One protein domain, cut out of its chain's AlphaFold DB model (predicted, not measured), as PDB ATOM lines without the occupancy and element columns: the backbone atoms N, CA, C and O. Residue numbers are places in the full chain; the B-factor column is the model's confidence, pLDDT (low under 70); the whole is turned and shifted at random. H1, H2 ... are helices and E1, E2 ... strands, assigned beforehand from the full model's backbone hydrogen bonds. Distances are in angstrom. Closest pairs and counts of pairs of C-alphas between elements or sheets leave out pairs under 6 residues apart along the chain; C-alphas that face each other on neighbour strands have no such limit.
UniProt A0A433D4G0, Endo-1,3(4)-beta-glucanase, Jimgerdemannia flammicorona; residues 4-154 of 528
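What this domain is: This is residues 4 to 154 of the 528 residues of the protein "Endo-1,3(4)-beta-glucanase" of Jimgerdemannia flammicorona (UniProt A0A433D4G0). Two strand-built halves sit one after the other along the longest axis, with helix H1 at the join between them. In the first half E5, paired with E1, runs beside E4 of the small sheet E2, E3, E4; in the second, the twisted sheet E8, E10, E9 has H1 over one face and short H2 over the other, and the long hairpin E6 and E7, with E11, runs to the far end. The printed part has 151 residues, with named elements in the order E1 to E5, H1, E6 to E8, H2, E9 to E11; it is mostly strand. Its four sheets, E1-E5, E2-E3-E4, E6-E7-E11 and E8-E10-E9, are antiparallel. The whole is compact, with a radius of gyration of the C-alphas of 16.9 A and spans of 55 by 40 by 26 A.

How they stand to each other: E1, residues 4 to 7, is the antiparallel neighbour of E5, residues 55 to 59, with N 6 and O 56 2.9 A apart. E2, residues 21 to 24, E3, residues 34 to 39, and E4, residues 47 to 50, form a meander, each strand the antiparallel neighbour of the one before; N 22 and O 38 are 2.9 A apart, and N 49 and O 35 2.8 A. The closest C-alphas of E4 and E5, Ala 47 and Tyr 58, are 5.5 A apart. E6, residues 85 to 94, and E7, residues 97 to 105, form a hairpin, with N 87 and O 103 2.8 A apart; E11, residues 149 to 153, is E7's other neighbour, with N 152 and O 98 2.8 A apart. E8, residues 113 to 116, H2, residues 118 to 121, and E9, residues 128 to 135, form a split strand-helix-strand unit, two strands running the same way with E10, residues 141 to 146, between them; its crossover is right-handed. N 116 and O 143 are 2.8 A apart, and N 144 and O 132 2.9 A. H1, residues 70 to 81, is on this sheet at a height of 9.2 A, over E10 and E9, across the strands at 68 degrees to E9 on the local plane; its closest C-alphas with E9, Ala 74 and Leu 132, are 6.3 A apart. H2 is on the opposite face, at a height of 7.8 A over E10. Every O i to N i+4 pair of H1 is within hydrogen-bond range; H2 is too short for one.

Where its parts are: E1 begins at C-alpha 4 (7.188, 105.961, 58.933). H1 is 17.3 A long, ending at C-alpha 81 (4.068, 99.127, 69.329). E6 is 27.1 A long and bends by 60 degrees at residue 88; E7 is 26.2 A. E9, 19.4 A, bends by 72 degrees at residue 131. E11 ends at C-alpha 153 (25.619, 86.219, 67.252).

The domain as a whole: The C-alphas farthest apart, Gly 28 and Ser 95, are 56.1 A apart. The printed part has no cut; the link from E1 to E2, 13 residues, is long. Mean pLDDT of the printed part is 72.3, with residues 21 to 73 and 94 to 95 under 70.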
ATOM      1  N   ALA A   4       6.741 104.598  59.204       79.94
ATOM      2  CA  ALA A   4       7.188 105.961  58.933       79.94
ATOM      3  C   ALA A   4       6.716 106.870  60.075       79.94
ATOM      4  O   ALA A   4       5.555 106.790  60.473       79.94
ATOM      5  N   THR A   5       7.599 107.713  60.617       76.88
ATOM      6  CA  THR A   5       7.272 108.660  61.700       76.88
ATOM      7  C   THR A   5       7.486 110.086  61.213       76.88
ATOM      8  O   THR A   5       8.562 110.398  60.716       76.88
ATOM      9  N   ALA A   6       6.486 110.949  61.383       78.12
ATOM     10  CA  ALA A   6       6.570 112.363  61.033       78.12
ATOM     11  C   ALA A   6       6.159 113.244  62.220       78.12
ATOM     12  O   ALA A   6       5.124 113.012  62.856       78.12
ATOM     13  N   VAL A   7       6.969 114.267  62.499       77.88
ATOM     14  CA  VAL A   7       6.693 115.309  63.495       77.88
ATOM     15  C   VAL A   7       6.357 116.594  62.748       77.88
ATOM     16  O   VAL A   7       7.150 117.053  61.932       77.88
ATOM     17  N   TYR A   8       5.188 117.168  63.019       76.06
ATOM     18  CA  TYR A   8       4.733 118.401  62.381       76.06
ATOM     19  C   TYR A   8       4.821 119.557  63.377       76.06
ATOM     20  O   TYR A   8       4.388 119.435  64.523       76.06
ATOM     21  N   SER A   9       5.365 120.687  62.929       83.06
ATOM     22  CA  SER A   9       5.429 121.931  63.698       83.06
ATOM     23  C   SER A   9       4.748 123.033  62.897       83.06
ATOM     24  O   SER A   9       5.186 123.325  61.790       83.06
ATOM     25  N   ASN A  10       3.654 123.595  63.424       85.75
ATOM     26  CA  ASN A  10       2.823 124.615  62.760       85.75
ATOM     27  C   ASN A  10       2.351 124.238  61.340       85.75
ATOM     28  O   ASN A  10       2.151 125.102  60.493       85.75
ATOM     29  N   LEU A  11       2.162 122.941  61.084       78.31
ATOM     30  CA  LEU A  11       1.715 122.406  59.801       78.31
ATOM     31  C   LEU A  11       0.530 121.463  60.004       78.31
ATOM     32  O   LEU A  11       0.510 120.677  60.954       78.31
ATOM     33  N   THR A  12      -0.429 121.505  59.081       79.62
ATOM     34  CA  THR A  12      -1.529 120.538  59.009       79.62
ATOM     35  C   THR A  12      -1.103 119.355  58.140       79.62
ATOM     36  O   THR A  12      -0.815 119.545  56.959       79.62
ATOM     37  N   PRO A  13      -1.069 118.127  58.677       75.69
ATOM     38  CA  PRO A  13      -0.687 116.956  57.899       75.69
ATOM     39  C   PRO A  13      -1.679 116.668  56.773       75.69
ATOM     40  O   PRO A  13      -2.886 116.621  57.013       75.69
ATOM     41  N   GLN A  14      -1.167 116.412  55.568       76.81
ATOM     42  CA  GLN A  14      -1.956 115.972  54.418       76.81
ATOM     43  C   GLN A  14      -1.466 114.614  53.919       76.81
ATOM     44  O   GLN A  14      -0.269 114.329  53.932       76.81
ATOM     45  N   LEU A  15      -2.409 113.784  53.480       73.12
ATOM     46  CA  LEU A  15      -2.164 112.453  52.944       73.12
ATOM     47  C   LEU A  15      -2.678 112.380  51.518       73.12
ATOM     48  O   LEU A  15      -3.870 112.551  51.283       73.12
ATOM     49  N   HIS A  16      -1.766 112.088  50.600       75.12
ATOM     50  CA  HIS A  16      -2.053 111.926  49.182       75.12
ATOM     51  C   HIS A  16      -1.705 110.498  48.764       75.12
ATOM     52  O   HIS A  16      -0.772 109.896  49.296       75.12
ATOM     53  N   SER A  17      -2.471 109.944  47.829       74.31
ATOM     54  CA  SER A  17      -2.192 108.645  47.225       74.31
ATOM     55  C   SER A  17      -2.517 108.700  45.741       74.31
ATOM     56  O   SER A  17      -3.580 109.188  45.364       74.31
ATOM     57  N   ASP A  18      -1.643 108.128  44.912       76.44
ATOM     58  CA  ASP A  18      -1.896 107.938  43.474       76.44
ATOM     59  C   ASP A  18      -2.993 106.886  43.209       76.44
ATOM     60  O   ASP A  18      -3.389 106.638  42.071       76.44
ATOM     61  N   SER A  19      -3.466 106.213  44.262       75.38
ATOM     62  CA  SER A  19      -4.591 105.283  44.233       75.38
ATOM     63  C   SER A  19      -5.771 105.841  45.019       75.38
ATOM     64  O   SER A  19      -5.592 106.458  46.066       75.38
ATOM     65  N   ALA A  20      -6.992 105.546  44.571       72.94
ATOM     66  CA  ALA A  20      -8.185 105.895  45.331       72.94
ATOM     67  C   ALA A  20      -8.171 105.218  46.713       72.94
ATOM     68  O   ALA A  20      -7.913 104.013  46.819       72.94
ATOM     69  N   ILE A  21      -8.467 105.990  47.760       68.06
ATOM     70  CA  ILE A  21      -8.726 105.485  49.112       68.06
ATOM     71  C   ILE A  21     -10.187 105.039  49.152       68.06
ATOM     72  O   ILE A  21     -11.088 105.863  49.026       68.06
ATOM     73  N   VAL A  22     -10.423 103.737  49.317       69.31
ATOM     74  CA  VAL A  22     -11.773 103.158  49.213       69.31
ATOM     75  C   VAL A  22     -12.513 103.064  50.552       69.31
ATOM     76  O   VAL A  22     -13.725 102.882  50.558       69.31
ATOM     77  N   SER A  23     -11.820 103.192  51.689       66.50
ATOM     78  CA  SER A  23     -12.446 103.258  53.018       66.50
ATOM     79  C   SER A  23     -11.537 103.912  54.063       66.50
ATOM     80  O   SER A  23     -10.309 103.902  53.919       66.50
ATOM     81  N   ILE A  24     -12.155 104.465  55.120       66.88
ATOM     82  CA  ILE A  24     -11.474 104.957  56.326       66.88
ATOM     83  C   ILE A  24     -12.041 104.217  57.545       66.88
ATOM     84  O   ILE A  24     -13.239 104.275  57.789       66.88
ATOM     85  N   ASN A  25     -11.211 103.500  58.310       65.19
ATOM     86  CA  ASN A  25     -11.652 102.706  59.480       65.19
ATOM     87  C   ASN A  25     -12.739 101.657  59.178       65.19
ATOM     88  O   ASN A  25     -13.547 101.330  60.042       65.19
ATOM     89  N   GLY A  26     -12.780 101.128  57.952       62.88
ATOM     90  CA  GLY A  26     -13.829 100.189  57.541       62.88
ATOM     91  C   GLY A  26     -15.211 100.830  57.349       62.88
ATOM     92  O   GLY A  26     -16.188 100.107  57.189       62.88
ATOM     93  N   GLN A  27     -15.297 102.164  57.345       56.81
ATOM     94  CA  GLN A  27     -16.513 102.954  57.140       56.81
ATOM     95  C   GLN A  27     -16.324 103.936  55.963       56.81
ATOM     96  O   GLN A  27     -15.201 104.181  55.503       56.81
ATOM     97  N   GLY A  28     -17.433 104.504  55.467       57.31
ATOM     98  CA  GLY A  28     -17.402 105.694  54.605       57.31
ATOM     99  C   GLY A  28     -16.782 106.888  55.346       57.31
ATOM    100  O   GLY A  28     -16.784 106.917  56.576       57.31
ATOM    101  N   MET A  29     -16.201 107.840  54.605       50.38
ATOM    102  CA  MET A  29     -15.343 108.909  55.145       50.38
ATOM    103  C   MET A  29     -15.949 109.608  56.376       50.38
ATOM    104  O   MET A  29     -16.934 110.331  56.265       50.38
ATOM    105  N   SER A  30     -15.330 109.431  57.546       50.38
ATOM    106  CA  SER A  30     -15.645 110.184  58.764       50.38
ATOM    107  C   SER A  30     -14.378 110.492  59.573       50.38
ATOM    108  O   SER A  30     -13.317 109.894  59.371       50.38
ATOM    109  N   THR A  31     -14.468 111.489  60.455       46.25
ATOM    110  CA  THR A  31     -13.382 111.996  61.311       46.25
ATOM    111  C   THR A  31     -13.094 111.084  62.512       46.25
ATOM    112  O   THR A  31     -14.018 110.677  63.207       46.25
ATOM    113  N   GLY A  32     -11.811 110.829  62.817       48.81
ATOM    114  CA  GLY A  32     -11.366 110.049  63.987       48.81
ATOM    115  C   GLY A  32      -9.870 110.220  64.320       48.81
ATOM    116  O   GLY A  32      -9.102 110.728  63.503       48.81
ATOM    117  N   GLN A  33      -9.455 109.825  65.536       48.69
ATOM    118  CA  GLN A  33      -8.061 109.909  66.034       48.69
ATOM    119  C   GLN A  33      -7.152 108.771  65.529       48.69
ATOM    120  O   GLN A  33      -5.935 108.947  65.456       48.69
ATOM    121  N   LEU A  34      -7.752 107.634  65.160       54.16
ATOM    122  CA  LEU A  34      -7.128 106.550  64.404       54.16
ATOM    123  C   LEU A  34      -7.763 106.538  63.010       54.16
ATOM    124  O   LEU A  34      -8.987 106.550  62.928       54.16
ATOM    125  N   CYS A  35      -6.976 106.540  61.932       57.34
ATOM    126  CA  CYS A  35      -7.496 106.428  60.557       57.34
ATOM    127  C   CYS A  35      -6.837 105.242  59.853       57.34
ATOM    128  O   CYS A  35      -5.622 105.260  59.682       57.34
ATOM    129  N   ARG A  36      -7.623 104.252  59.422       60.59
ATOM    130  CA  ARG A  36      -7.187 103.123  58.587       60.59
ATOM    131  C   ARG A  36      -7.497 103.410  57.131       60.59
ATOM    132  O   ARG A  36      -8.668 103.573  56.821       60.59
ATOM    133  N   LEU A  37      -6.499 103.446  56.259       58.50
ATOM    134  CA  LEU A  37      -6.685 103.682  54.824       58.50
ATOM    135  C   LEU A  37      -6.494 102.386  54.036       58.50
ATOM    136  O   LEU A  37      -5.530 101.663  54.287       58.50
ATOM    137  N   ARG A  38      -7.372 102.136  53.054       57.00
ATOM    138  CA  ARG A  38      -7.233 101.038  52.085       57.00
ATOM    139  C   ARG A  38      -7.174 101.592  50.648       57.00
ATOM    140  O   ARG A  38      -8.168 102.166  50.204       57.00
ATOM    141  N   PRO A  39      -6.052 101.456  49.919       54.56
ATOM    142  CA  PRO A  39      -5.917 101.921  48.539       54.56
ATOM    143  C   PRO A  39      -6.356 100.870  47.500       54.56
ATOM    144  O   PRO A  39      -6.241  99.666  47.715       54.56
ATOM    145  N   GLN A  40      -6.821 101.327  46.332       44.97
ATOM    146  CA  GLN A  40      -7.406 100.472  45.286       44.97
ATOM    147  C   GLN A  40      -6.403  99.566  44.535       44.97
ATOM    148  O   GLN A  40      -6.742  98.432  44.209       44.97
ATOM    149  N   ARG A  41      -5.173 100.030  44.238       46.00
ATOM    150  CA  ARG A  41      -4.181  99.269  43.432       46.00
ATOM    151  C   ARG A  41      -3.214  98.404  44.246       46.00
ATOM    152  O   ARG A  41      -2.457  97.633  43.665       46.00
ATOM    153  N   GLN A  42      -3.251  98.493  45.573       46.19
ATOM    154  CA  GLN A  42      -2.545  97.574  46.464       46.19
ATOM    155  C   GLN A  42      -3.588  96.893  47.353       46.19
ATOM    156  O   GLN A  42      -3.932  97.451  48.392       46.19
ATOM    157  N   PRO A  43      -4.103  95.702  46.984       34.75
ATOM    158  CA  PRO A  43      -5.284  95.100  47.620       34.75
ATOM    159  C   PRO A  43      -5.142  94.777  49.126       34.75
ATOM    160  O   PRO A  43      -6.096  94.298  49.748       34.75
ATOM    161  N   HIS A  44      -3.972  95.064  49.703       42.06
ATOM    162  CA  HIS A  44      -3.445  94.549  50.958       42.06
ATOM    163  C   HIS A  44      -2.646  95.569  51.794       42.06
ATOM    164  O   HIS A  44      -2.062  95.182  52.798       42.06
ATOM    165  N   ALA A  45      -2.583  96.845  51.396       41.19
ATOM    166  CA  ALA A  45      -1.907  97.872  52.189       41.19
ATOM    167  C   ALA A  45      -2.902  98.521  53.165       41.19
ATOM    168  O   ALA A  45      -3.799  99.246  52.740       41.19
ATOM    169  N   GLU A  46      -2.749  98.255  54.462       45.88
ATOM    170  CA  GLU A  46      -3.462  98.964  55.529       45.88
ATOM    171  C   GLU A  46      -2.504  99.959  56.191       45.88
ATOM    172  O   GLU A  46      -1.420  99.587  56.639       45.88
ATOM    173  N   ALA A  47      -2.894 101.235  56.240       45.47
ATOM    174  CA  ALA A  47      -2.143 102.275  56.940       45.47
ATOM    175  C   ALA A  47      -2.983 102.831  58.094       45.47
ATOM    176  O   ALA A  47      -4.032 103.421  57.844       45.47
ATOM    177  N   ALA A  48      -2.529 102.651  59.336       45.56
ATOM    178  CA  ALA A  48      -3.134 103.209  60.543       45.56
ATOM    179  C   ALA A  48      -2.442 104.518  60.966       45.56
ATOM    180  O   ALA A  48      -1.228 104.554  61.150       45.56
ATOM    181  N   ARG A  49      -3.208 105.598  61.141       46.75
ATOM    182  CA  ARG A  49      -2.736 106.889  61.668       46.75
ATOM    183  C   ARG A  49      -2.850 106.908  63.189       46.75
ATOM    184  O   ARG A  49      -3.967 106.931  63.672       46.75
ATOM    185  N   HIS A  50      -1.756 107.021  63.939       50.28
ATOM    186  CA  HIS A  50      -1.819 107.296  65.386       50.28
ATOM    187  C   HIS A  50      -1.635 108.794  65.647       50.28
ATOM    188  O   HIS A  50      -0.568 109.332  65.352       50.28
ATOM    189  N   ALA A  51      -2.661 109.479  66.163       48.16
ATOM    190  CA  ALA A  51      -2.597 110.910  66.450       48.16
ATOM    191  C   ALA A  51      -2.265 111.200  67.928       48.16
ATOM    192  O   ALA A  51      -3.039 110.894  68.830       48.16
ATOM    193  N   GLN A  52      -1.142 111.884  68.153       47.16
ATOM    194  CA  GLN A  52      -1.003 112.899  69.206       47.16
ATOM    195  C   GLN A  52      -0.880 114.263  68.505       47.16
ATOM    196  O   GLN A  52      -0.438 114.273  67.355       47.16
ATOM    197  N   PRO A  53      -1.238 115.410  69.119       42.00
ATOM    198  CA  PRO A  53      -1.444 116.686  68.410       42.00
ATOM    199  C   PRO A  53      -0.258 117.226  67.576       42.00
ATOM    200  O   PRO A  53      -0.415 118.237  66.900       42.00
ATOM    201  N   ARG A  54       0.914 116.566  67.577       38.44
ATOM    202  CA  ARG A  54       2.107 116.925  66.785       38.44
ATOM    203  C   ARG A  54       2.807 115.773  66.037       38.44
ATOM    204  O   ARG A  54       3.811 116.028  65.373       38.44
ATOM    205  N   ARG A  55       2.351 114.513  66.125       43.12
ATOM    206  CA  ARG A  55       3.050 113.350  65.521       43.12
ATOM    207  C   ARG A  55       2.081 112.391  64.819       43.12
ATOM    208  O   ARG A  55       1.019 112.100  65.363       43.12
ATOM    209  N   ILE A  56       2.459 111.902  63.630       47.59
ATOM    210  CA  ILE A  56       1.720 110.894  62.844       47.59
ATOM    211  C   ILE A  56       2.649 109.745  62.447       47.59
ATOM    212  O   ILE A  56       3.806 109.971  62.087       47.59
ATOM    213  N   ARG A  57       2.114 108.518  62.468       47.75
ATOM    214  CA  ARG A  57       2.782 107.300  61.999       47.75
ATOM    215  C   ARG A  57       1.981 106.551  60.946       47.75
ATOM    216  O   ARG A  57       0.759 106.600  60.991       47.75
ATOM    217  N   TYR A  58       2.693 105.849  60.063       53.00
ATOM    218  CA  TYR A  58       2.133 104.929  59.068       53.00
ATOM    219  C   TYR A  58       2.789 103.557  59.211       53.00
ATOM    220  O   TYR A  58       4.004 103.480  59.015       53.00
ATOM    221  N   PRO A  59       2.049 102.490  59.555       48.59
ATOM    222  CA  PRO A  59       2.597 101.145  59.582       48.59
ATOM    223  C   PRO A  59       2.865 100.644  58.162       48.59
ATOM    224  O   PRO A  59       2.090 100.884  57.239       48.59
ATOM    225  N   HIS A  60       3.946  99.889  58.005       51.41
ATOM    226  CA  HIS A  60       4.143  99.000  56.870       51.41
ATOM    227  C   HIS A  60       3.630  97.605  57.257       51.41
ATOM    228  O   HIS A  60       4.285  96.872  58.006       51.41
ATOM    229  N   GLY A  61       2.422  97.280  56.789       44.59
ATOM    230  CA  GLY A  61       1.722  96.018  57.043       44.59
ATOM    231  C   GLY A  61       1.964  94.951  55.972       44.59
ATOM    232  O   GLY A  61       2.405  95.245  54.863       44.59
ATOM    233  N   SER A  62       1.697  93.699  56.337       40.19
ATOM    234  CA  SER A  62       1.978  92.486  55.565       40.19
ATOM    235  C   SER A  62       1.310  92.431  54.184       40.19
ATOM    236  O   SER A  62       0.333  93.117  53.917       40.19
ATOM    237  N   HIS A  63       1.814  91.556  53.303       38.84
ATOM    238  CA  HIS A  63       1.044  91.025  52.173       38.84
ATOM    239  C   HIS A  63       0.269  89.787  52.666       38.84
ATOM    240  O   HIS A  63       0.851  88.695  52.696       38.84
ATOM    241  N   PRO A  64      -1.015  89.877  53.058       35.47
ATOM    242  CA  PRO A  64      -1.799  88.698  53.357       35.47
ATOM    243  C   PRO A  64      -2.107  88.018  52.022       35.47
ATOM    244  O   PRO A  64      -2.999  88.429  51.288       35.47
ATOM    245  N   ARG A  65      -1.371  86.953  51.685       32.19
ATOM    246  CA  ARG A  65      -1.746  86.074  50.560       32.19
ATOM    247  C   ARG A  65      -3.060  85.320  50.801       32.19
ATOM    248  O   ARG A  65      -3.520  84.639  49.894       32.19
ATOM    249  N   ARG A  66      -3.667  85.433  51.984       28.75
ATOM    250  CA  ARG A  66      -4.990  84.901  52.322       28.75
ATOM    251  C   ARG A  66      -5.621  85.740  53.426       28.75
ATOM    252  O   ARG A  66      -4.945  86.115  54.381       28.75
ATOM    253  N   GLN A  67      -6.909  86.014  53.275       32.06
ATOM    254  CA  GLN A  67      -7.761  86.596  54.303       32.06
ATOM    255  C   GLN A  67      -8.127  85.483  55.297       32.06
ATOM    256  O   GLN A  67      -9.225  84.950  55.260       32.06
ATOM    257  N   ASP A  68      -7.165  85.089  56.130       31.06
ATOM    258  CA  ASP A  68      -7.385  84.215  57.285       31.06
ATOM    259  C   ASP A  68      -7.169  85.034  58.569       31.06
ATOM    260  O   ASP A  68      -6.547  86.100  58.542       31.06
ATOM    261  N   SER A  69      -7.659  84.528  59.702       36.84
ATOM    262  CA  SER A  69      -7.588  85.065  61.079       36.84
ATOM    263  C   SER A  69      -6.226  85.613  61.566       36.84
ATOM    264  O   SER A  69      -6.133  86.168  62.656       36.84
ATOM    265  N   ALA A  70      -5.164  85.518  60.765       42.22
ATOM    266  CA  ALA A  70      -3.870  86.161  60.972       42.22
ATOM    267  C   ALA A  70      -3.888  87.695  60.778       42.22
ATOM    268  O   ALA A  70      -3.030  88.382  61.331       42.22
ATOM    269  N   ALA A  71      -4.844  88.247  60.019       48.72
ATOM    270  CA  ALA A  71      -4.927  89.692  59.767       48.72
ATOM    271  C   ALA A  71      -5.333  90.509  61.013       48.72
ATOM    272  O   ALA A  71      -4.817  91.605  61.214       48.72
ATOM    273  N   SER A  72      -6.197  89.972  61.887       51.69
ATOM    274  CA  SER A  72      -6.603  90.654  63.129       51.69
ATOM    275  C   SER A  72      -5.471  90.721  64.160       51.69
ATOM    276  O   SER A  72      -5.292  91.752  64.799       51.69
ATOM    277  N   ASN A  73      -4.661  89.664  64.261       66.81
ATOM    278  CA  ASN A  73      -3.498  89.597  65.157       66.81
ATOM    279  C   ASN A  73      -2.352  90.521  64.679       66.81
ATOM    280  O   ASN A  73      -1.658  91.148  65.471       66.81
ATOM    281  N   ALA A  74      -2.184  90.680  63.361       72.75
ATOM    282  CA  ALA A  74      -1.185  91.583  62.792       72.75
ATOM    283  C   ALA A  74      -1.410  93.059  63.178       72.75
ATOM    284  O   ALA A  74      -0.456  93.773  63.488       72.75
ATOM    285  N   GLN A  75      -2.667  93.501  63.153       73.62
ATOM    286  CA  GLN A  75      -3.041  94.877  63.469       73.62
ATOM    287  C   GLN A  75      -2.856  95.199  64.954       73.62
ATOM    288  O   GLN A  75      -2.356  96.271  65.275       73.62
ATOM    289  N   GLU A  76      -3.213  94.274  65.845       81.69
ATOM    290  CA  GLU A  76      -3.042  94.439  67.293       81.69
ATOM    291  C   GLU A  76      -1.570  94.669  67.657       81.69
ATOM    292  O   GLU A  76      -1.243  95.652  68.317       81.69
ATOM    293  N   VAL A  77      -0.662  93.861  67.094       85.56
ATOM    294  CA  VAL A  77       0.788  94.058  67.250       85.56
ATOM    295  C   VAL A  77       1.222  95.429  66.714       85.56
ATOM    296  O   VAL A  77       2.023  96.124  67.337       85.56
ATOM    297  N   LEU A  78       0.708  95.863  65.561       84.69
ATOM    298  CA  LEU A  78       1.061  97.180  65.026       84.69
ATOM    299  C   LEU A  78       0.558  98.324  65.918       84.69
ATOM    300  O   LEU A  78       1.301  99.284  66.124       84.69
ATOM    301  N   ASP A  79      -0.656  98.232  66.453       80.94
ATOM    302  CA  ASP A  79      -1.236  99.255  67.323       80.94
ATOM    303  C   ASP A  79      -0.505  99.321  68.676       80.94
ATOM    304  O   ASP A  79      -0.224 100.418  69.173       80.94
ATOM    305  N   ASP A  80      -0.116  98.168  69.227       86.69
ATOM    306  CA  ASP A  80       0.569  98.066  70.514       86.69
ATOM    307  C   ASP A  80       1.951  98.714  70.523       86.69
ATOM    308  O   ASP A  80       2.316  99.355  71.508       86.69
ATOM    309  N   HIS A  81       2.701  98.604  69.426       87.62
ATOM    310  CA  HIS A  81       4.068  99.127  69.329       87.62
ATOM    311  C   HIS A  81       4.159 100.484  68.612       87.62
ATOM    312  O   HIS A  81       5.247 101.053  68.470       87.62
ATOM    313  N   ALA A  82       3.031 101.058  68.186       82.69
ATOM    314  CA  ALA A  82       3.012 102.315  67.445       82.69
ATOM    315  C   ALA A  82       3.467 103.535  68.260       82.69
ATOM    316  O   ALA A  82       3.821 104.556  67.664       82.69
ATOM    317  N   ARG A  83       3.472 103.464  69.597       81.44
ATOM    318  CA  ARG A  83       3.906 104.575  70.459       81.44
ATOM    319  C   ARG A  83       5.412 104.611  70.694       81.44
ATOM    320  O   ARG A  83       5.935 105.711  70.832       81.44
ATOM    321  N   VAL A  84       6.101 103.472  70.629       86.94
ATOM    322  CA  VAL A  84       7.550 103.380  70.861       86.94
ATOM    323  C   VAL A  84       8.312 103.827  69.612       86.94
ATOM    324  O   VAL A  84       8.194 103.223  68.537       86.94
ATOM    325  N   ILE A  85       9.069 104.924  69.712       85.94
ATOM    326  CA  ILE A  85       9.677 105.590  68.550       85.94
ATOM    327  C   ILE A  85      11.193 105.479  68.554       85.94
ATOM    328  O   ILE A  85      11.795 106.160  69.368       85.94
ATOM    329  N   PRO A  86      11.831 104.723  67.639       88.75
ATOM    330  CA  PRO A  86      13.283 104.767  67.517       88.75
ATOM    331  C   PRO A  86      13.714 106.138  66.975       88.75
ATOM    332  O   PRO A  86      13.221 106.571  65.933       88.75
ATOM    333  N   GLU A  87      14.626 106.807  67.679       86.56
ATOM    334  CA  GLU A  87      15.174 108.124  67.313       86.56
ATOM    335  C   GLU A  87      16.647 108.056  66.917       86.56
ATOM    336  O   GLU A  87      17.097 108.795  66.046       86.56
ATOM    337  N   SER A  88      17.400 107.149  67.534       83.06
ATOM    338  CA  SER A  88      18.780 106.877  67.154       83.06
ATOM    339  C   SER A  88      19.129 105.411  67.369       83.06
ATOM    340  O   SER A  88      18.377 104.642  67.975       83.06
ATOM    341  N   VAL A  89      20.278 105.027  66.827       85.69
ATOM    342  CA  VAL A  89      20.832 103.688  66.940       85.69
ATOM    343  C   VAL A  89      22.274 103.763  67.362       85.69
ATOM    344  O   VAL A  89      23.030 104.585  66.848       85.69
ATOM    345  N   SER A  90      22.659 102.873  68.261       84.19
ATOM    346  CA  SER A  90      24.058 102.572  68.503       84.19
ATOM    347  C   SER A  90      24.344 101.125  68.139       84.19
ATOM    348  O   SER A  90      23.496 100.234  68.266       84.19
ATOM    349  N   VAL A  91      25.558 100.907  67.643       80.88
ATOM    350  CA  VAL A  91      26.076  99.575  67.371       80.88
ATOM    351  C   VAL A  91      27.365  99.406  68.143       80.88
ATOM    352  O   VAL A  91      28.268 100.236  68.059       80.88
ATOM    353  N   SER A  92      27.437  98.329  68.907       77.88
ATOM    354  CA  SER A  92      28.629  97.923  69.638       77.88
ATOM    355  C   SER A  92      28.837  96.431  69.439       77.88
ATOM    356  O   SER A  92      27.903  95.690  69.129       77.88
ATOM    357  N   GLY A  93      30.067  95.959  69.572       71.75
ATOM    358  CA  GLY A  93      30.328  94.546  69.381       71.75
ATOM    359  C   GLY A  93      31.751  94.159  69.706       71.75
ATOM    360  O   GLY A  93      32.650  94.992  69.782       71.75
ATOM    361  N   SER A  94      31.915  92.861  69.887       68.38
ATOM    362  CA  SER A  94      33.188  92.175  70.031       68.38
ATOM    363  C   SER A  94      33.265  91.058  68.990       68.38
ATOM    364  O   SER A  94      32.351  90.869  68.180       68.38
ATOM    365  N   SER A  95      34.361  90.303  68.989       68.44
ATOM    366  CA  SER A  95      34.525  89.196  68.052       68.44
ATOM    367  C   SER A  95      33.350  88.211  68.186       68.44
ATOM    368  O   SER A  95      33.015  87.750  69.277       68.44
ATOM    369  N   GLY A  96      32.654  87.968  67.073       70.94
ATOM    370  CA  GLY A  96      31.544  87.012  66.975       70.94
ATOM    371  C   GLY A  96      30.183  87.491  67.495       70.94
ATOM    372  O   GLY A  96      29.198  86.763  67.354       70.94
ATOM    373  N   LYS A  97      30.062  88.704  68.054       82.50
ATOM    374  CA  LYS A  97      28.779  89.226  68.554       82.50
ATOM    375  C   LYS A  97      28.692  90.742  68.448       82.50
ATOM    376  O   LYS A  97      29.598  91.457  68.854       82.50
ATOM    377  N   TYR A  98      27.547  91.235  67.993       85.31
ATOM    378  CA  TYR A  98      27.246  92.663  68.003       85.31
ATOM    379  C   TYR A  98      25.828  92.935  68.471       85.31
ATOM    380  O   TYR A  98      24.959  92.060  68.458       85.31
ATOM    381  N   GLN A  99      25.621  94.158  68.928       90.56
ATOM    382  CA  GLN A  99      24.359  94.657  69.418       90.56
ATOM    383  C   GLN A  99      23.925  95.838  68.572       90.56
ATOM    384  O   GLN A  99      24.719  96.734  68.306       90.56
ATOM    385  N   ILE A 100      22.660  95.832  68.168       92.31
ATOM    386  CA  ILE A 100      21.984  97.006  67.633       92.31
ATOM    387  C   ILE A 100      21.017  97.471  68.713       92.31
ATOM    388  O   ILE A 100      20.100  96.729  69.074       92.31
ATOM    389  N   VAL A 101      21.244  98.666  69.249       93.81
ATOM    390  CA  VAL A 101      20.442  99.239  70.332       93.81
ATOM    391  C   VAL A 101      19.685 100.441  69.792       93.81
ATOM    392  O   VAL A 101      20.282 101.397  69.300       93.81
ATOM    393  N   TRP A 102      18.361 100.378  69.872       93.62
ATOM    394  CA  TRP A 102      17.472 101.457  69.470       93.62
ATOM    395  C   TRP A 102      17.189 102.346  70.677       93.62
ATOM    396  O   TRP A 102      16.569 101.907  71.645       93.62
ATOM    397  N   ASN A 103      17.601 103.608  70.599       92.62
ATOM    398  CA  ASN A 103      17.174 104.617  71.558       92.62
ATOM    399  C   ASN A 103      15.778 105.081  71.163       92.62
ATOM    400  O   ASN A 103      15.569 105.501  70.019       92.62
ATOM    401  N   VAL A 104      14.834 104.983  72.095       89.94
ATOM    402  CA  VAL A 104      13.418 105.210  71.816       89.94
ATOM    403  C   VAL A 104      12.841 106.379  72.612       89.94
ATOM    404  O   VAL A 104      13.253 106.632  73.741       89.94
ATOM    405  N   THR A 105      11.845 107.063  72.048       86.50
ATOM    406  CA  THR A 105      10.930 107.933  72.798       86.50
ATOM    407  C   THR A 105       9.581 107.273  73.030       86.50
ATOM    408  O   THR A 105       9.162 106.404  72.263       86.50
ATOM    409  N   ASN A 106       8.905 107.719  74.099       80.44
ATOM    410  CA  ASN A 106       7.665 107.133  74.616       80.44
ATOM    411  C   ASN A 106       7.812 105.627  74.877       80.44
ATOM    412  O   ASN A 106       6.986 104.836  74.426       80.44
ATOM    413  N   ASP A 107       8.893 105.247  75.566       80.94
ATOM    414  CA  ASP A 107       9.075 103.870  76.012       80.94
ATOM    415  C   ASP A 107       8.013 103.540  77.064       80.94
ATOM    416  O   ASP A 107       8.066 104.009  78.199       80.94
ATOM    417  N   ASP A 108       7.009 102.778  76.653       84.62
ATOM    418  CA  ASP A 108       5.953 102.253  77.511       84.62
ATOM    419  C   ASP A 108       6.259 100.817  77.970       84.62
ATOM    420  O   ASP A 108       5.380 100.118  78.471       84.62
ATOM    421  N   GLY A 109       7.508 100.365  77.788       85.81
ATOM    422  CA  GLY A 109       7.970  99.027  78.140       85.81
ATOM    423  C   GLY A 109       7.598  97.951  77.118       85.81
ATOM    424  O   GLY A 109       8.051  96.815  77.252       85.81
ATOM    425  N   LYS A 110       6.825  98.278  76.071       87.75
ATOM    426  CA  LYS A 110       6.472  97.313  75.014       87.75
ATOM    427  C   LYS A 110       7.620  97.075  74.035       87.75
ATOM    428  O   LYS A 110       7.680  96.035  73.387       87.75
ATOM    429  N   GLY A 111       8.555  98.017  73.936       90.88
ATOM    430  CA  GLY A 111       9.706  97.944  73.046       90.88
ATOM    431  C   GLY A 111       9.377  98.203  71.572       90.88
ATOM    432  O   GLY A 111       8.225  98.177  71.137       90.88
ATOM    433  N   VAL A 112      10.409  98.492  70.780       92.56
ATOM    434  CA  VAL A 112      10.249  98.843  69.363       92.56
ATOM    435  C   VAL A 112       9.959  97.622  68.492       92.56
ATOM    436  O   VAL A 112      10.586  96.572  68.635       92.56
ATOM    437  N   LEU A 113       9.049  97.793  67.530       93.38
ATOM    438  CA  LEU A 113       8.801  96.836  66.455       93.38
ATOM    439  C   LEU A 113       9.675  97.168  65.235       93.38
ATOM    440  O   LEU A 113       9.544  98.226  64.609       93.38
ATOM    441  N   MET A 114      10.572  96.252  64.875       94.50
ATOM    442  CA  MET A 114      11.549  96.453  63.805       94.50
ATOM    443  C   MET A 114      11.625  95.234  62.877       94.50
ATOM    444  O   MET A 114      11.747  94.098  63.325       94.50
ATOM    445  N   TYR A 115      11.562  95.461  61.563       93.94
ATOM    446  CA  TYR A 115      11.708  94.404  60.558       93.94
ATOM    447  C   TYR A 115      13.167  93.974  60.418       93.94
ATOM    448  O   TYR A 115      14.036  94.810  60.221       93.94
ATOM    449  N   ALA A 116      13.426  92.673  60.465       92.44
ATOM    450  CA  ALA A 116      14.738  92.052  60.362       92.44
ATOM    451  C   ALA A 116      14.927  91.387  58.986       92.44
ATOM    452  O   ALA A 116      14.072  90.609  58.546       92.44
ATOM    453  N   TYR A 117      16.053  91.652  58.314       89.00
ATOM    454  CA  TYR A 117      16.459  90.927  57.105       89.00
ATOM    455  C   TYR A 117      16.666  89.430  57.371       89.00
ATOM    456  O   TYR A 117      16.875  89.034  58.518       89.00
ATOM    457  N   PRO A 118      16.673  88.582  56.327       85.75
ATOM    458  CA  PRO A 118      16.921  87.154  56.500       85.75
ATOM    459  C   PRO A 118      18.191  86.807  57.300       85.75
ATOM    460  O   PRO A 118      18.120  85.936  58.160       85.75
ATOM    461  N   HIS A 119      19.312  87.511  57.092       81.56
ATOM    462  CA  HIS A 119      20.555  87.261  57.844       81.56
ATOM    463  C   HIS A 119      20.462  87.634  59.336       81.56
ATOM    464  O   HIS A 119      21.159  87.064  60.178       81.56
ATOM    465  N   HIS A 120      19.597  88.589  59.690       88.56
ATOM    466  CA  HIS A 120      19.307  88.913  61.085       88.56
ATOM    467  C   HIS A 120      18.470  87.810  61.740       88.56
ATOM    468  O   HIS A 120      18.747  87.398  62.862       88.56
ATOM    469  N   GLN A 121      17.465  87.294  61.026       88.38
ATOM    470  CA  GLN A 121      16.526  86.296  61.552       88.38
ATOM    471  C   GLN A 121      17.222  85.023  62.054       88.38
ATOM    472  O   GLN A 121      16.734  84.394  62.987       88.38
ATOM    473  N   SER A 122      18.364  84.659  61.464       82.75
ATOM    474  CA  SER A 122      19.162  83.499  61.872       82.75
ATOM    475  C   SER A 122      20.125  83.755  63.038       82.75
ATOM    476  O   SER A 122      20.791  82.817  63.462       82.75
ATOM    477  N   SER A 123      20.262  84.996  63.517       86.56
ATOM    478  CA  SER A 123      21.307  85.384  64.482       86.56
ATOM    479  C   SER A 123      20.818  86.186  65.691       86.56
ATOM    480  O   SER A 123      21.546  86.268  66.681       86.56
ATOM    481  N   ILE A 124      19.611  86.761  65.642       92.19
ATOM    482  CA  ILE A 124      19.012  87.501  66.763       92.19
ATOM    483  C   ILE A 124      18.703  86.561  67.938       92.19
ATOM    484  O   ILE A 124      18.033  85.546  67.759       92.19
ATOM    485  N   SER A 125      19.111  86.952  69.151       89.88
ATOM    486  CA  SER A 125      18.805  86.230  70.398       89.88
ATOM    487  C   SER A 125      18.104  87.054  71.486       89.88
ATOM    488  O   SER A 125      17.520  86.470  72.392       89.88
ATOM    489  N   SER A 126      18.122  88.392  71.419       91.19
ATOM    490  CA  SER A 126      17.581  89.266  72.482       91.19
ATOM    491  C   SER A 126      16.277  89.991  72.131       91.19
ATOM    492  O   SER A 126      15.911  90.939  72.821       91.19
ATOM    493  N   ALA A 127      15.599  89.596  71.054       93.75
ATOM    494  CA  ALA A 127      14.340  90.205  70.629       93.75
ATOM    495  C   ALA A 127      13.318  89.136  70.238       93.75
ATOM    496  O   ALA A 127      13.683  88.068  69.745       93.75
ATOM    497  N   GLN A 128      12.038  89.440  70.446       94.06
ATOM    498  CA  GLN A 128      10.948  88.489  70.253       94.06
ATOM    499  C   GLN A 128      10.449  88.518  68.804       94.06
ATOM    500  O   GLN A 128      10.030  89.577  68.333       94.06
ATOM    501  N   PRO A 129      10.478  87.395  68.062       94.31
ATOM    502  CA  PRO A 129       9.942  87.349  66.707       94.31
ATOM    503  C   PRO A 129       8.409  87.436  66.712       94.31
ATOM    504  O   PRO A 129       7.745  86.799  67.522       94.31
ATOM    505  N   THR A 130       7.840  88.140  65.735       92.75
ATOM    506  CA  THR A 130       6.386  88.188  65.483       92.75
ATOM    507  C   THR A 130       6.012  87.365  64.246       92.75
ATOM    508  O   THR A 130       6.887  86.881  63.533       92.75
ATOM    509  N   ASN A 131       4.724  87.247  63.918       89.62
ATOM    510  CA  ASN A 131       4.283  86.662  62.642       89.62
ATOM    511  C   ASN A 131       4.201  87.683  61.488       89.62
ATOM    512  O   ASN A 131       3.860  87.314  60.363       89.62
ATOM    513  N   LEU A 132       4.534  88.955  61.738       88.25
ATOM    514  CA  LEU A 132       4.514  90.005  60.723       88.25
ATOM    515  C   LEU A 132       5.675  89.830  59.746       88.25
ATOM    516  O   LEU A 132       6.841  89.750  60.144       88.25
ATOM    517  N   THR A 133       5.353  89.816  58.454       88.56
ATOM    518  CA  THR A 133       6.341  89.744  57.375       88.56
ATOM    519  C   THR A 133       6.057  90.781  56.302       88.56
ATOM    520  O   THR A 133       4.901  91.081  56.010       88.56
ATOM    521  N   LEU A 134       7.120  91.311  55.703       85.25
ATOM    522  CA  LEU A 134       7.060  92.292  54.624       85.25
ATOM    523  C   LEU A 134       8.127  91.957  53.584       85.25
ATOM    524  O   LEU A 134       9.239  91.571  53.943       85.25
ATOM    525  N   ALA A 135       7.822  92.099  52.296       85.06
ATOM    526  CA  ALA A 135       8.863  92.037  51.277       85.06
ATOM    527  C   ALA A 135       9.767  93.271  51.414       85.06
ATOM    528  O   ALA A 135       9.275  94.396  51.418       85.06
ATOM    529  N   SER A 136      11.084  93.071  51.523       87.19
ATOM    530  CA  SER A 136      12.013  94.172  51.256       87.19
ATOM    531  C   SER A 136      12.098  94.430  49.752       87.19
ATOM    532  O   SER A 136      11.674  93.592  48.953       87.19
ATOM    533  N   ALA A 137      12.685  95.562  49.362       86.00
ATOM    534  CA  ALA A 137      12.876  95.893  47.955       86.00
ATOM    535  C   ALA A 137      13.701  94.822  47.210       86.00
ATOM    536  O   ALA A 137      13.279  94.333  46.166       86.00
ATOM    537  N   THR A 138      14.844  94.407  47.768       84.12
ATOM    538  CA  THR A 138      15.805  93.517  47.077       84.12
ATOM    539  C   THR A 138      16.447  92.437  47.952       84.12
ATOM    540  O   THR A 138      17.161  91.584  47.442       84.12
ATOM    541  N   HIS A 139      16.180  92.411  49.259       82.06
ATOM    542  CA  HIS A 139      16.865  91.545  50.233       82.06
ATOM    543  C   HIS A 139      15.978  90.386  50.738       82.06
ATOM    544  O   HIS A 139      16.226  89.794  51.793       82.06
ATOM    545  N   GLY A 140      14.918  90.055  49.995       84.12
ATOM    546  CA  GLY A 140      13.952  89.017  50.351       84.12
ATOM    547  C   GLY A 140      12.969  89.422  51.465       84.12
ATOM    548  O   GLY A 140      12.863  90.601  51.820       84.12
ATOM    549  N   PRO A 141      12.195  88.465  52.007       87.19
ATOM    550  CA  PRO A 141      11.186  88.744  53.025       87.19
ATOM    551  C   PRO A 141      11.818  89.076  54.383       87.19
ATOM    552  O   PRO A 141      12.640  88.327  54.915       87.19
ATOM    553  N   MET A 142      11.389  90.189  54.968       90.44
ATOM    554  CA  MET A 142      11.715  90.601  56.328       90.44
ATOM    555  C   MET A 142      10.657  90.095  57.311       90.44
ATOM    556  O   MET A 142       9.489  89.950  56.953       90.44
ATOM    557  N   LYS A 143      11.058  89.879  58.564       93.00
ATOM    558  CA  LYS A 143      10.183  89.473  59.675       93.00
ATOM    559  C   LYS A 143      10.302  90.481  60.811       93.00
ATOM    560  O   LYS A 143      11.422  90.881  61.112       93.00
ATOM    561  N   ALA A 144       9.201  90.922  61.417       94.31
ATOM    562  CA  ALA A 144       9.276  91.903  62.502       94.31
ATOM    563  C   ALA A 144       9.634  91.256  63.846       94.31
ATOM    564  O   ALA A 144       9.148  90.169  64.165       94.31
ATOM    565  N   TYR A 145      10.468  91.948  64.618       95.19
ATOM    566  CA  TYR A 145      10.897  91.595  65.967       95.19
ATOM    567  C   TYR A 145      10.570  92.737  66.926       95.19
ATOM    568  O   TYR A 145      10.672  93.907  66.551       95.19
ATOM    569  N   ILE A 146      10.212  92.382  68.156       95.44
ATOM    570  CA  ILE A 146       9.921  93.297  69.255       95.44
ATOM    571  C   ILE A 146      11.118  93.324  70.207       95.44
ATOM    572  O   ILE A 146      11.560  92.276  70.687       95.44
ATOM    573  N   GLY A 147      11.633  94.519  70.484       94.44
ATOM    574  CA  GLY A 147      12.662  94.747  71.495       94.44
ATOM    575  C   GLY A 147      13.589  95.908  71.149       94.44
ATOM    576  O   GLY A 147      13.973  96.091  69.995       94.44
ATOM    577  N   ASN A 148      13.995  96.664  72.172       94.38
ATOM    578  CA  ASN A 148      14.879  97.830  72.030       94.38
ATOM    579  C   ASN A 148      16.340  97.456  71.736       94.38
ATOM    580  O   ASN A 148      17.144  98.321  71.403       94.38
ATOM    581  N   MET A 149      16.696  96.173  71.826       93.94
ATOM    582  CA  MET A 149      18.047  95.689  71.567       93.94
ATOM    583  C   MET A 149      18.014  94.366  70.818       93.94
ATOM    584  O   MET A 149      17.328  93.422  71.214       93.94
ATOM    585  N   TRP A 150      18.830  94.272  69.776       94.50
ATOM    586  CA  TRP A 150      19.130  93.027  69.087       94.50
ATOM    587  C   TRP A 150      20.567  92.628  69.368       94.50
ATOM    588  O   TRP A 150      21.490  93.315  68.958       94.50
ATOM    589  N   THR A 151      20.758  91.499  70.029       92.38
ATOM    590  CA  THR A 151      22.026  90.789  70.098       92.38
ATOM    591  C   THR A 151      22.070  89.826  68.929       92.38
ATOM    592  O   THR A 151      21.232  88.929  68.846       92.38
ATOM    593  N   LEU A 152      23.035  90.028  68.040       88.75
ATOM    594  CA  LEU A 152      23.263  89.198  66.871       88.75
ATOM    595  C   LEU A 152      24.568  88.432  67.067       88.75
ATOM    596  O   LEU A 152      25.643  89.026  67.184       88.75
ATOM    597  N   THR A 153      24.463  87.108  67.109       83.50
ATOM    598  CA  THR A 153      25.619  86.219  67.252       83.50
ATOM    599  C   THR A 153      26.010  85.664  65.893       83.50
ATOM    600  O   THR A 153      25.179  85.133  65.156       83.50
ATOM    601  N   LYS A 154      27.299  85.750  65.576       71.94
ATOM    602  CA  LYS A 154      27.908  85.087  64.435       71.94
ATOM    603  C   LYS A 154      28.908  84.044  64.961       71.94
ATOM    604  O   LYS A 154      30.048  84.410  65.235       71.94
TER     605      LYS A 154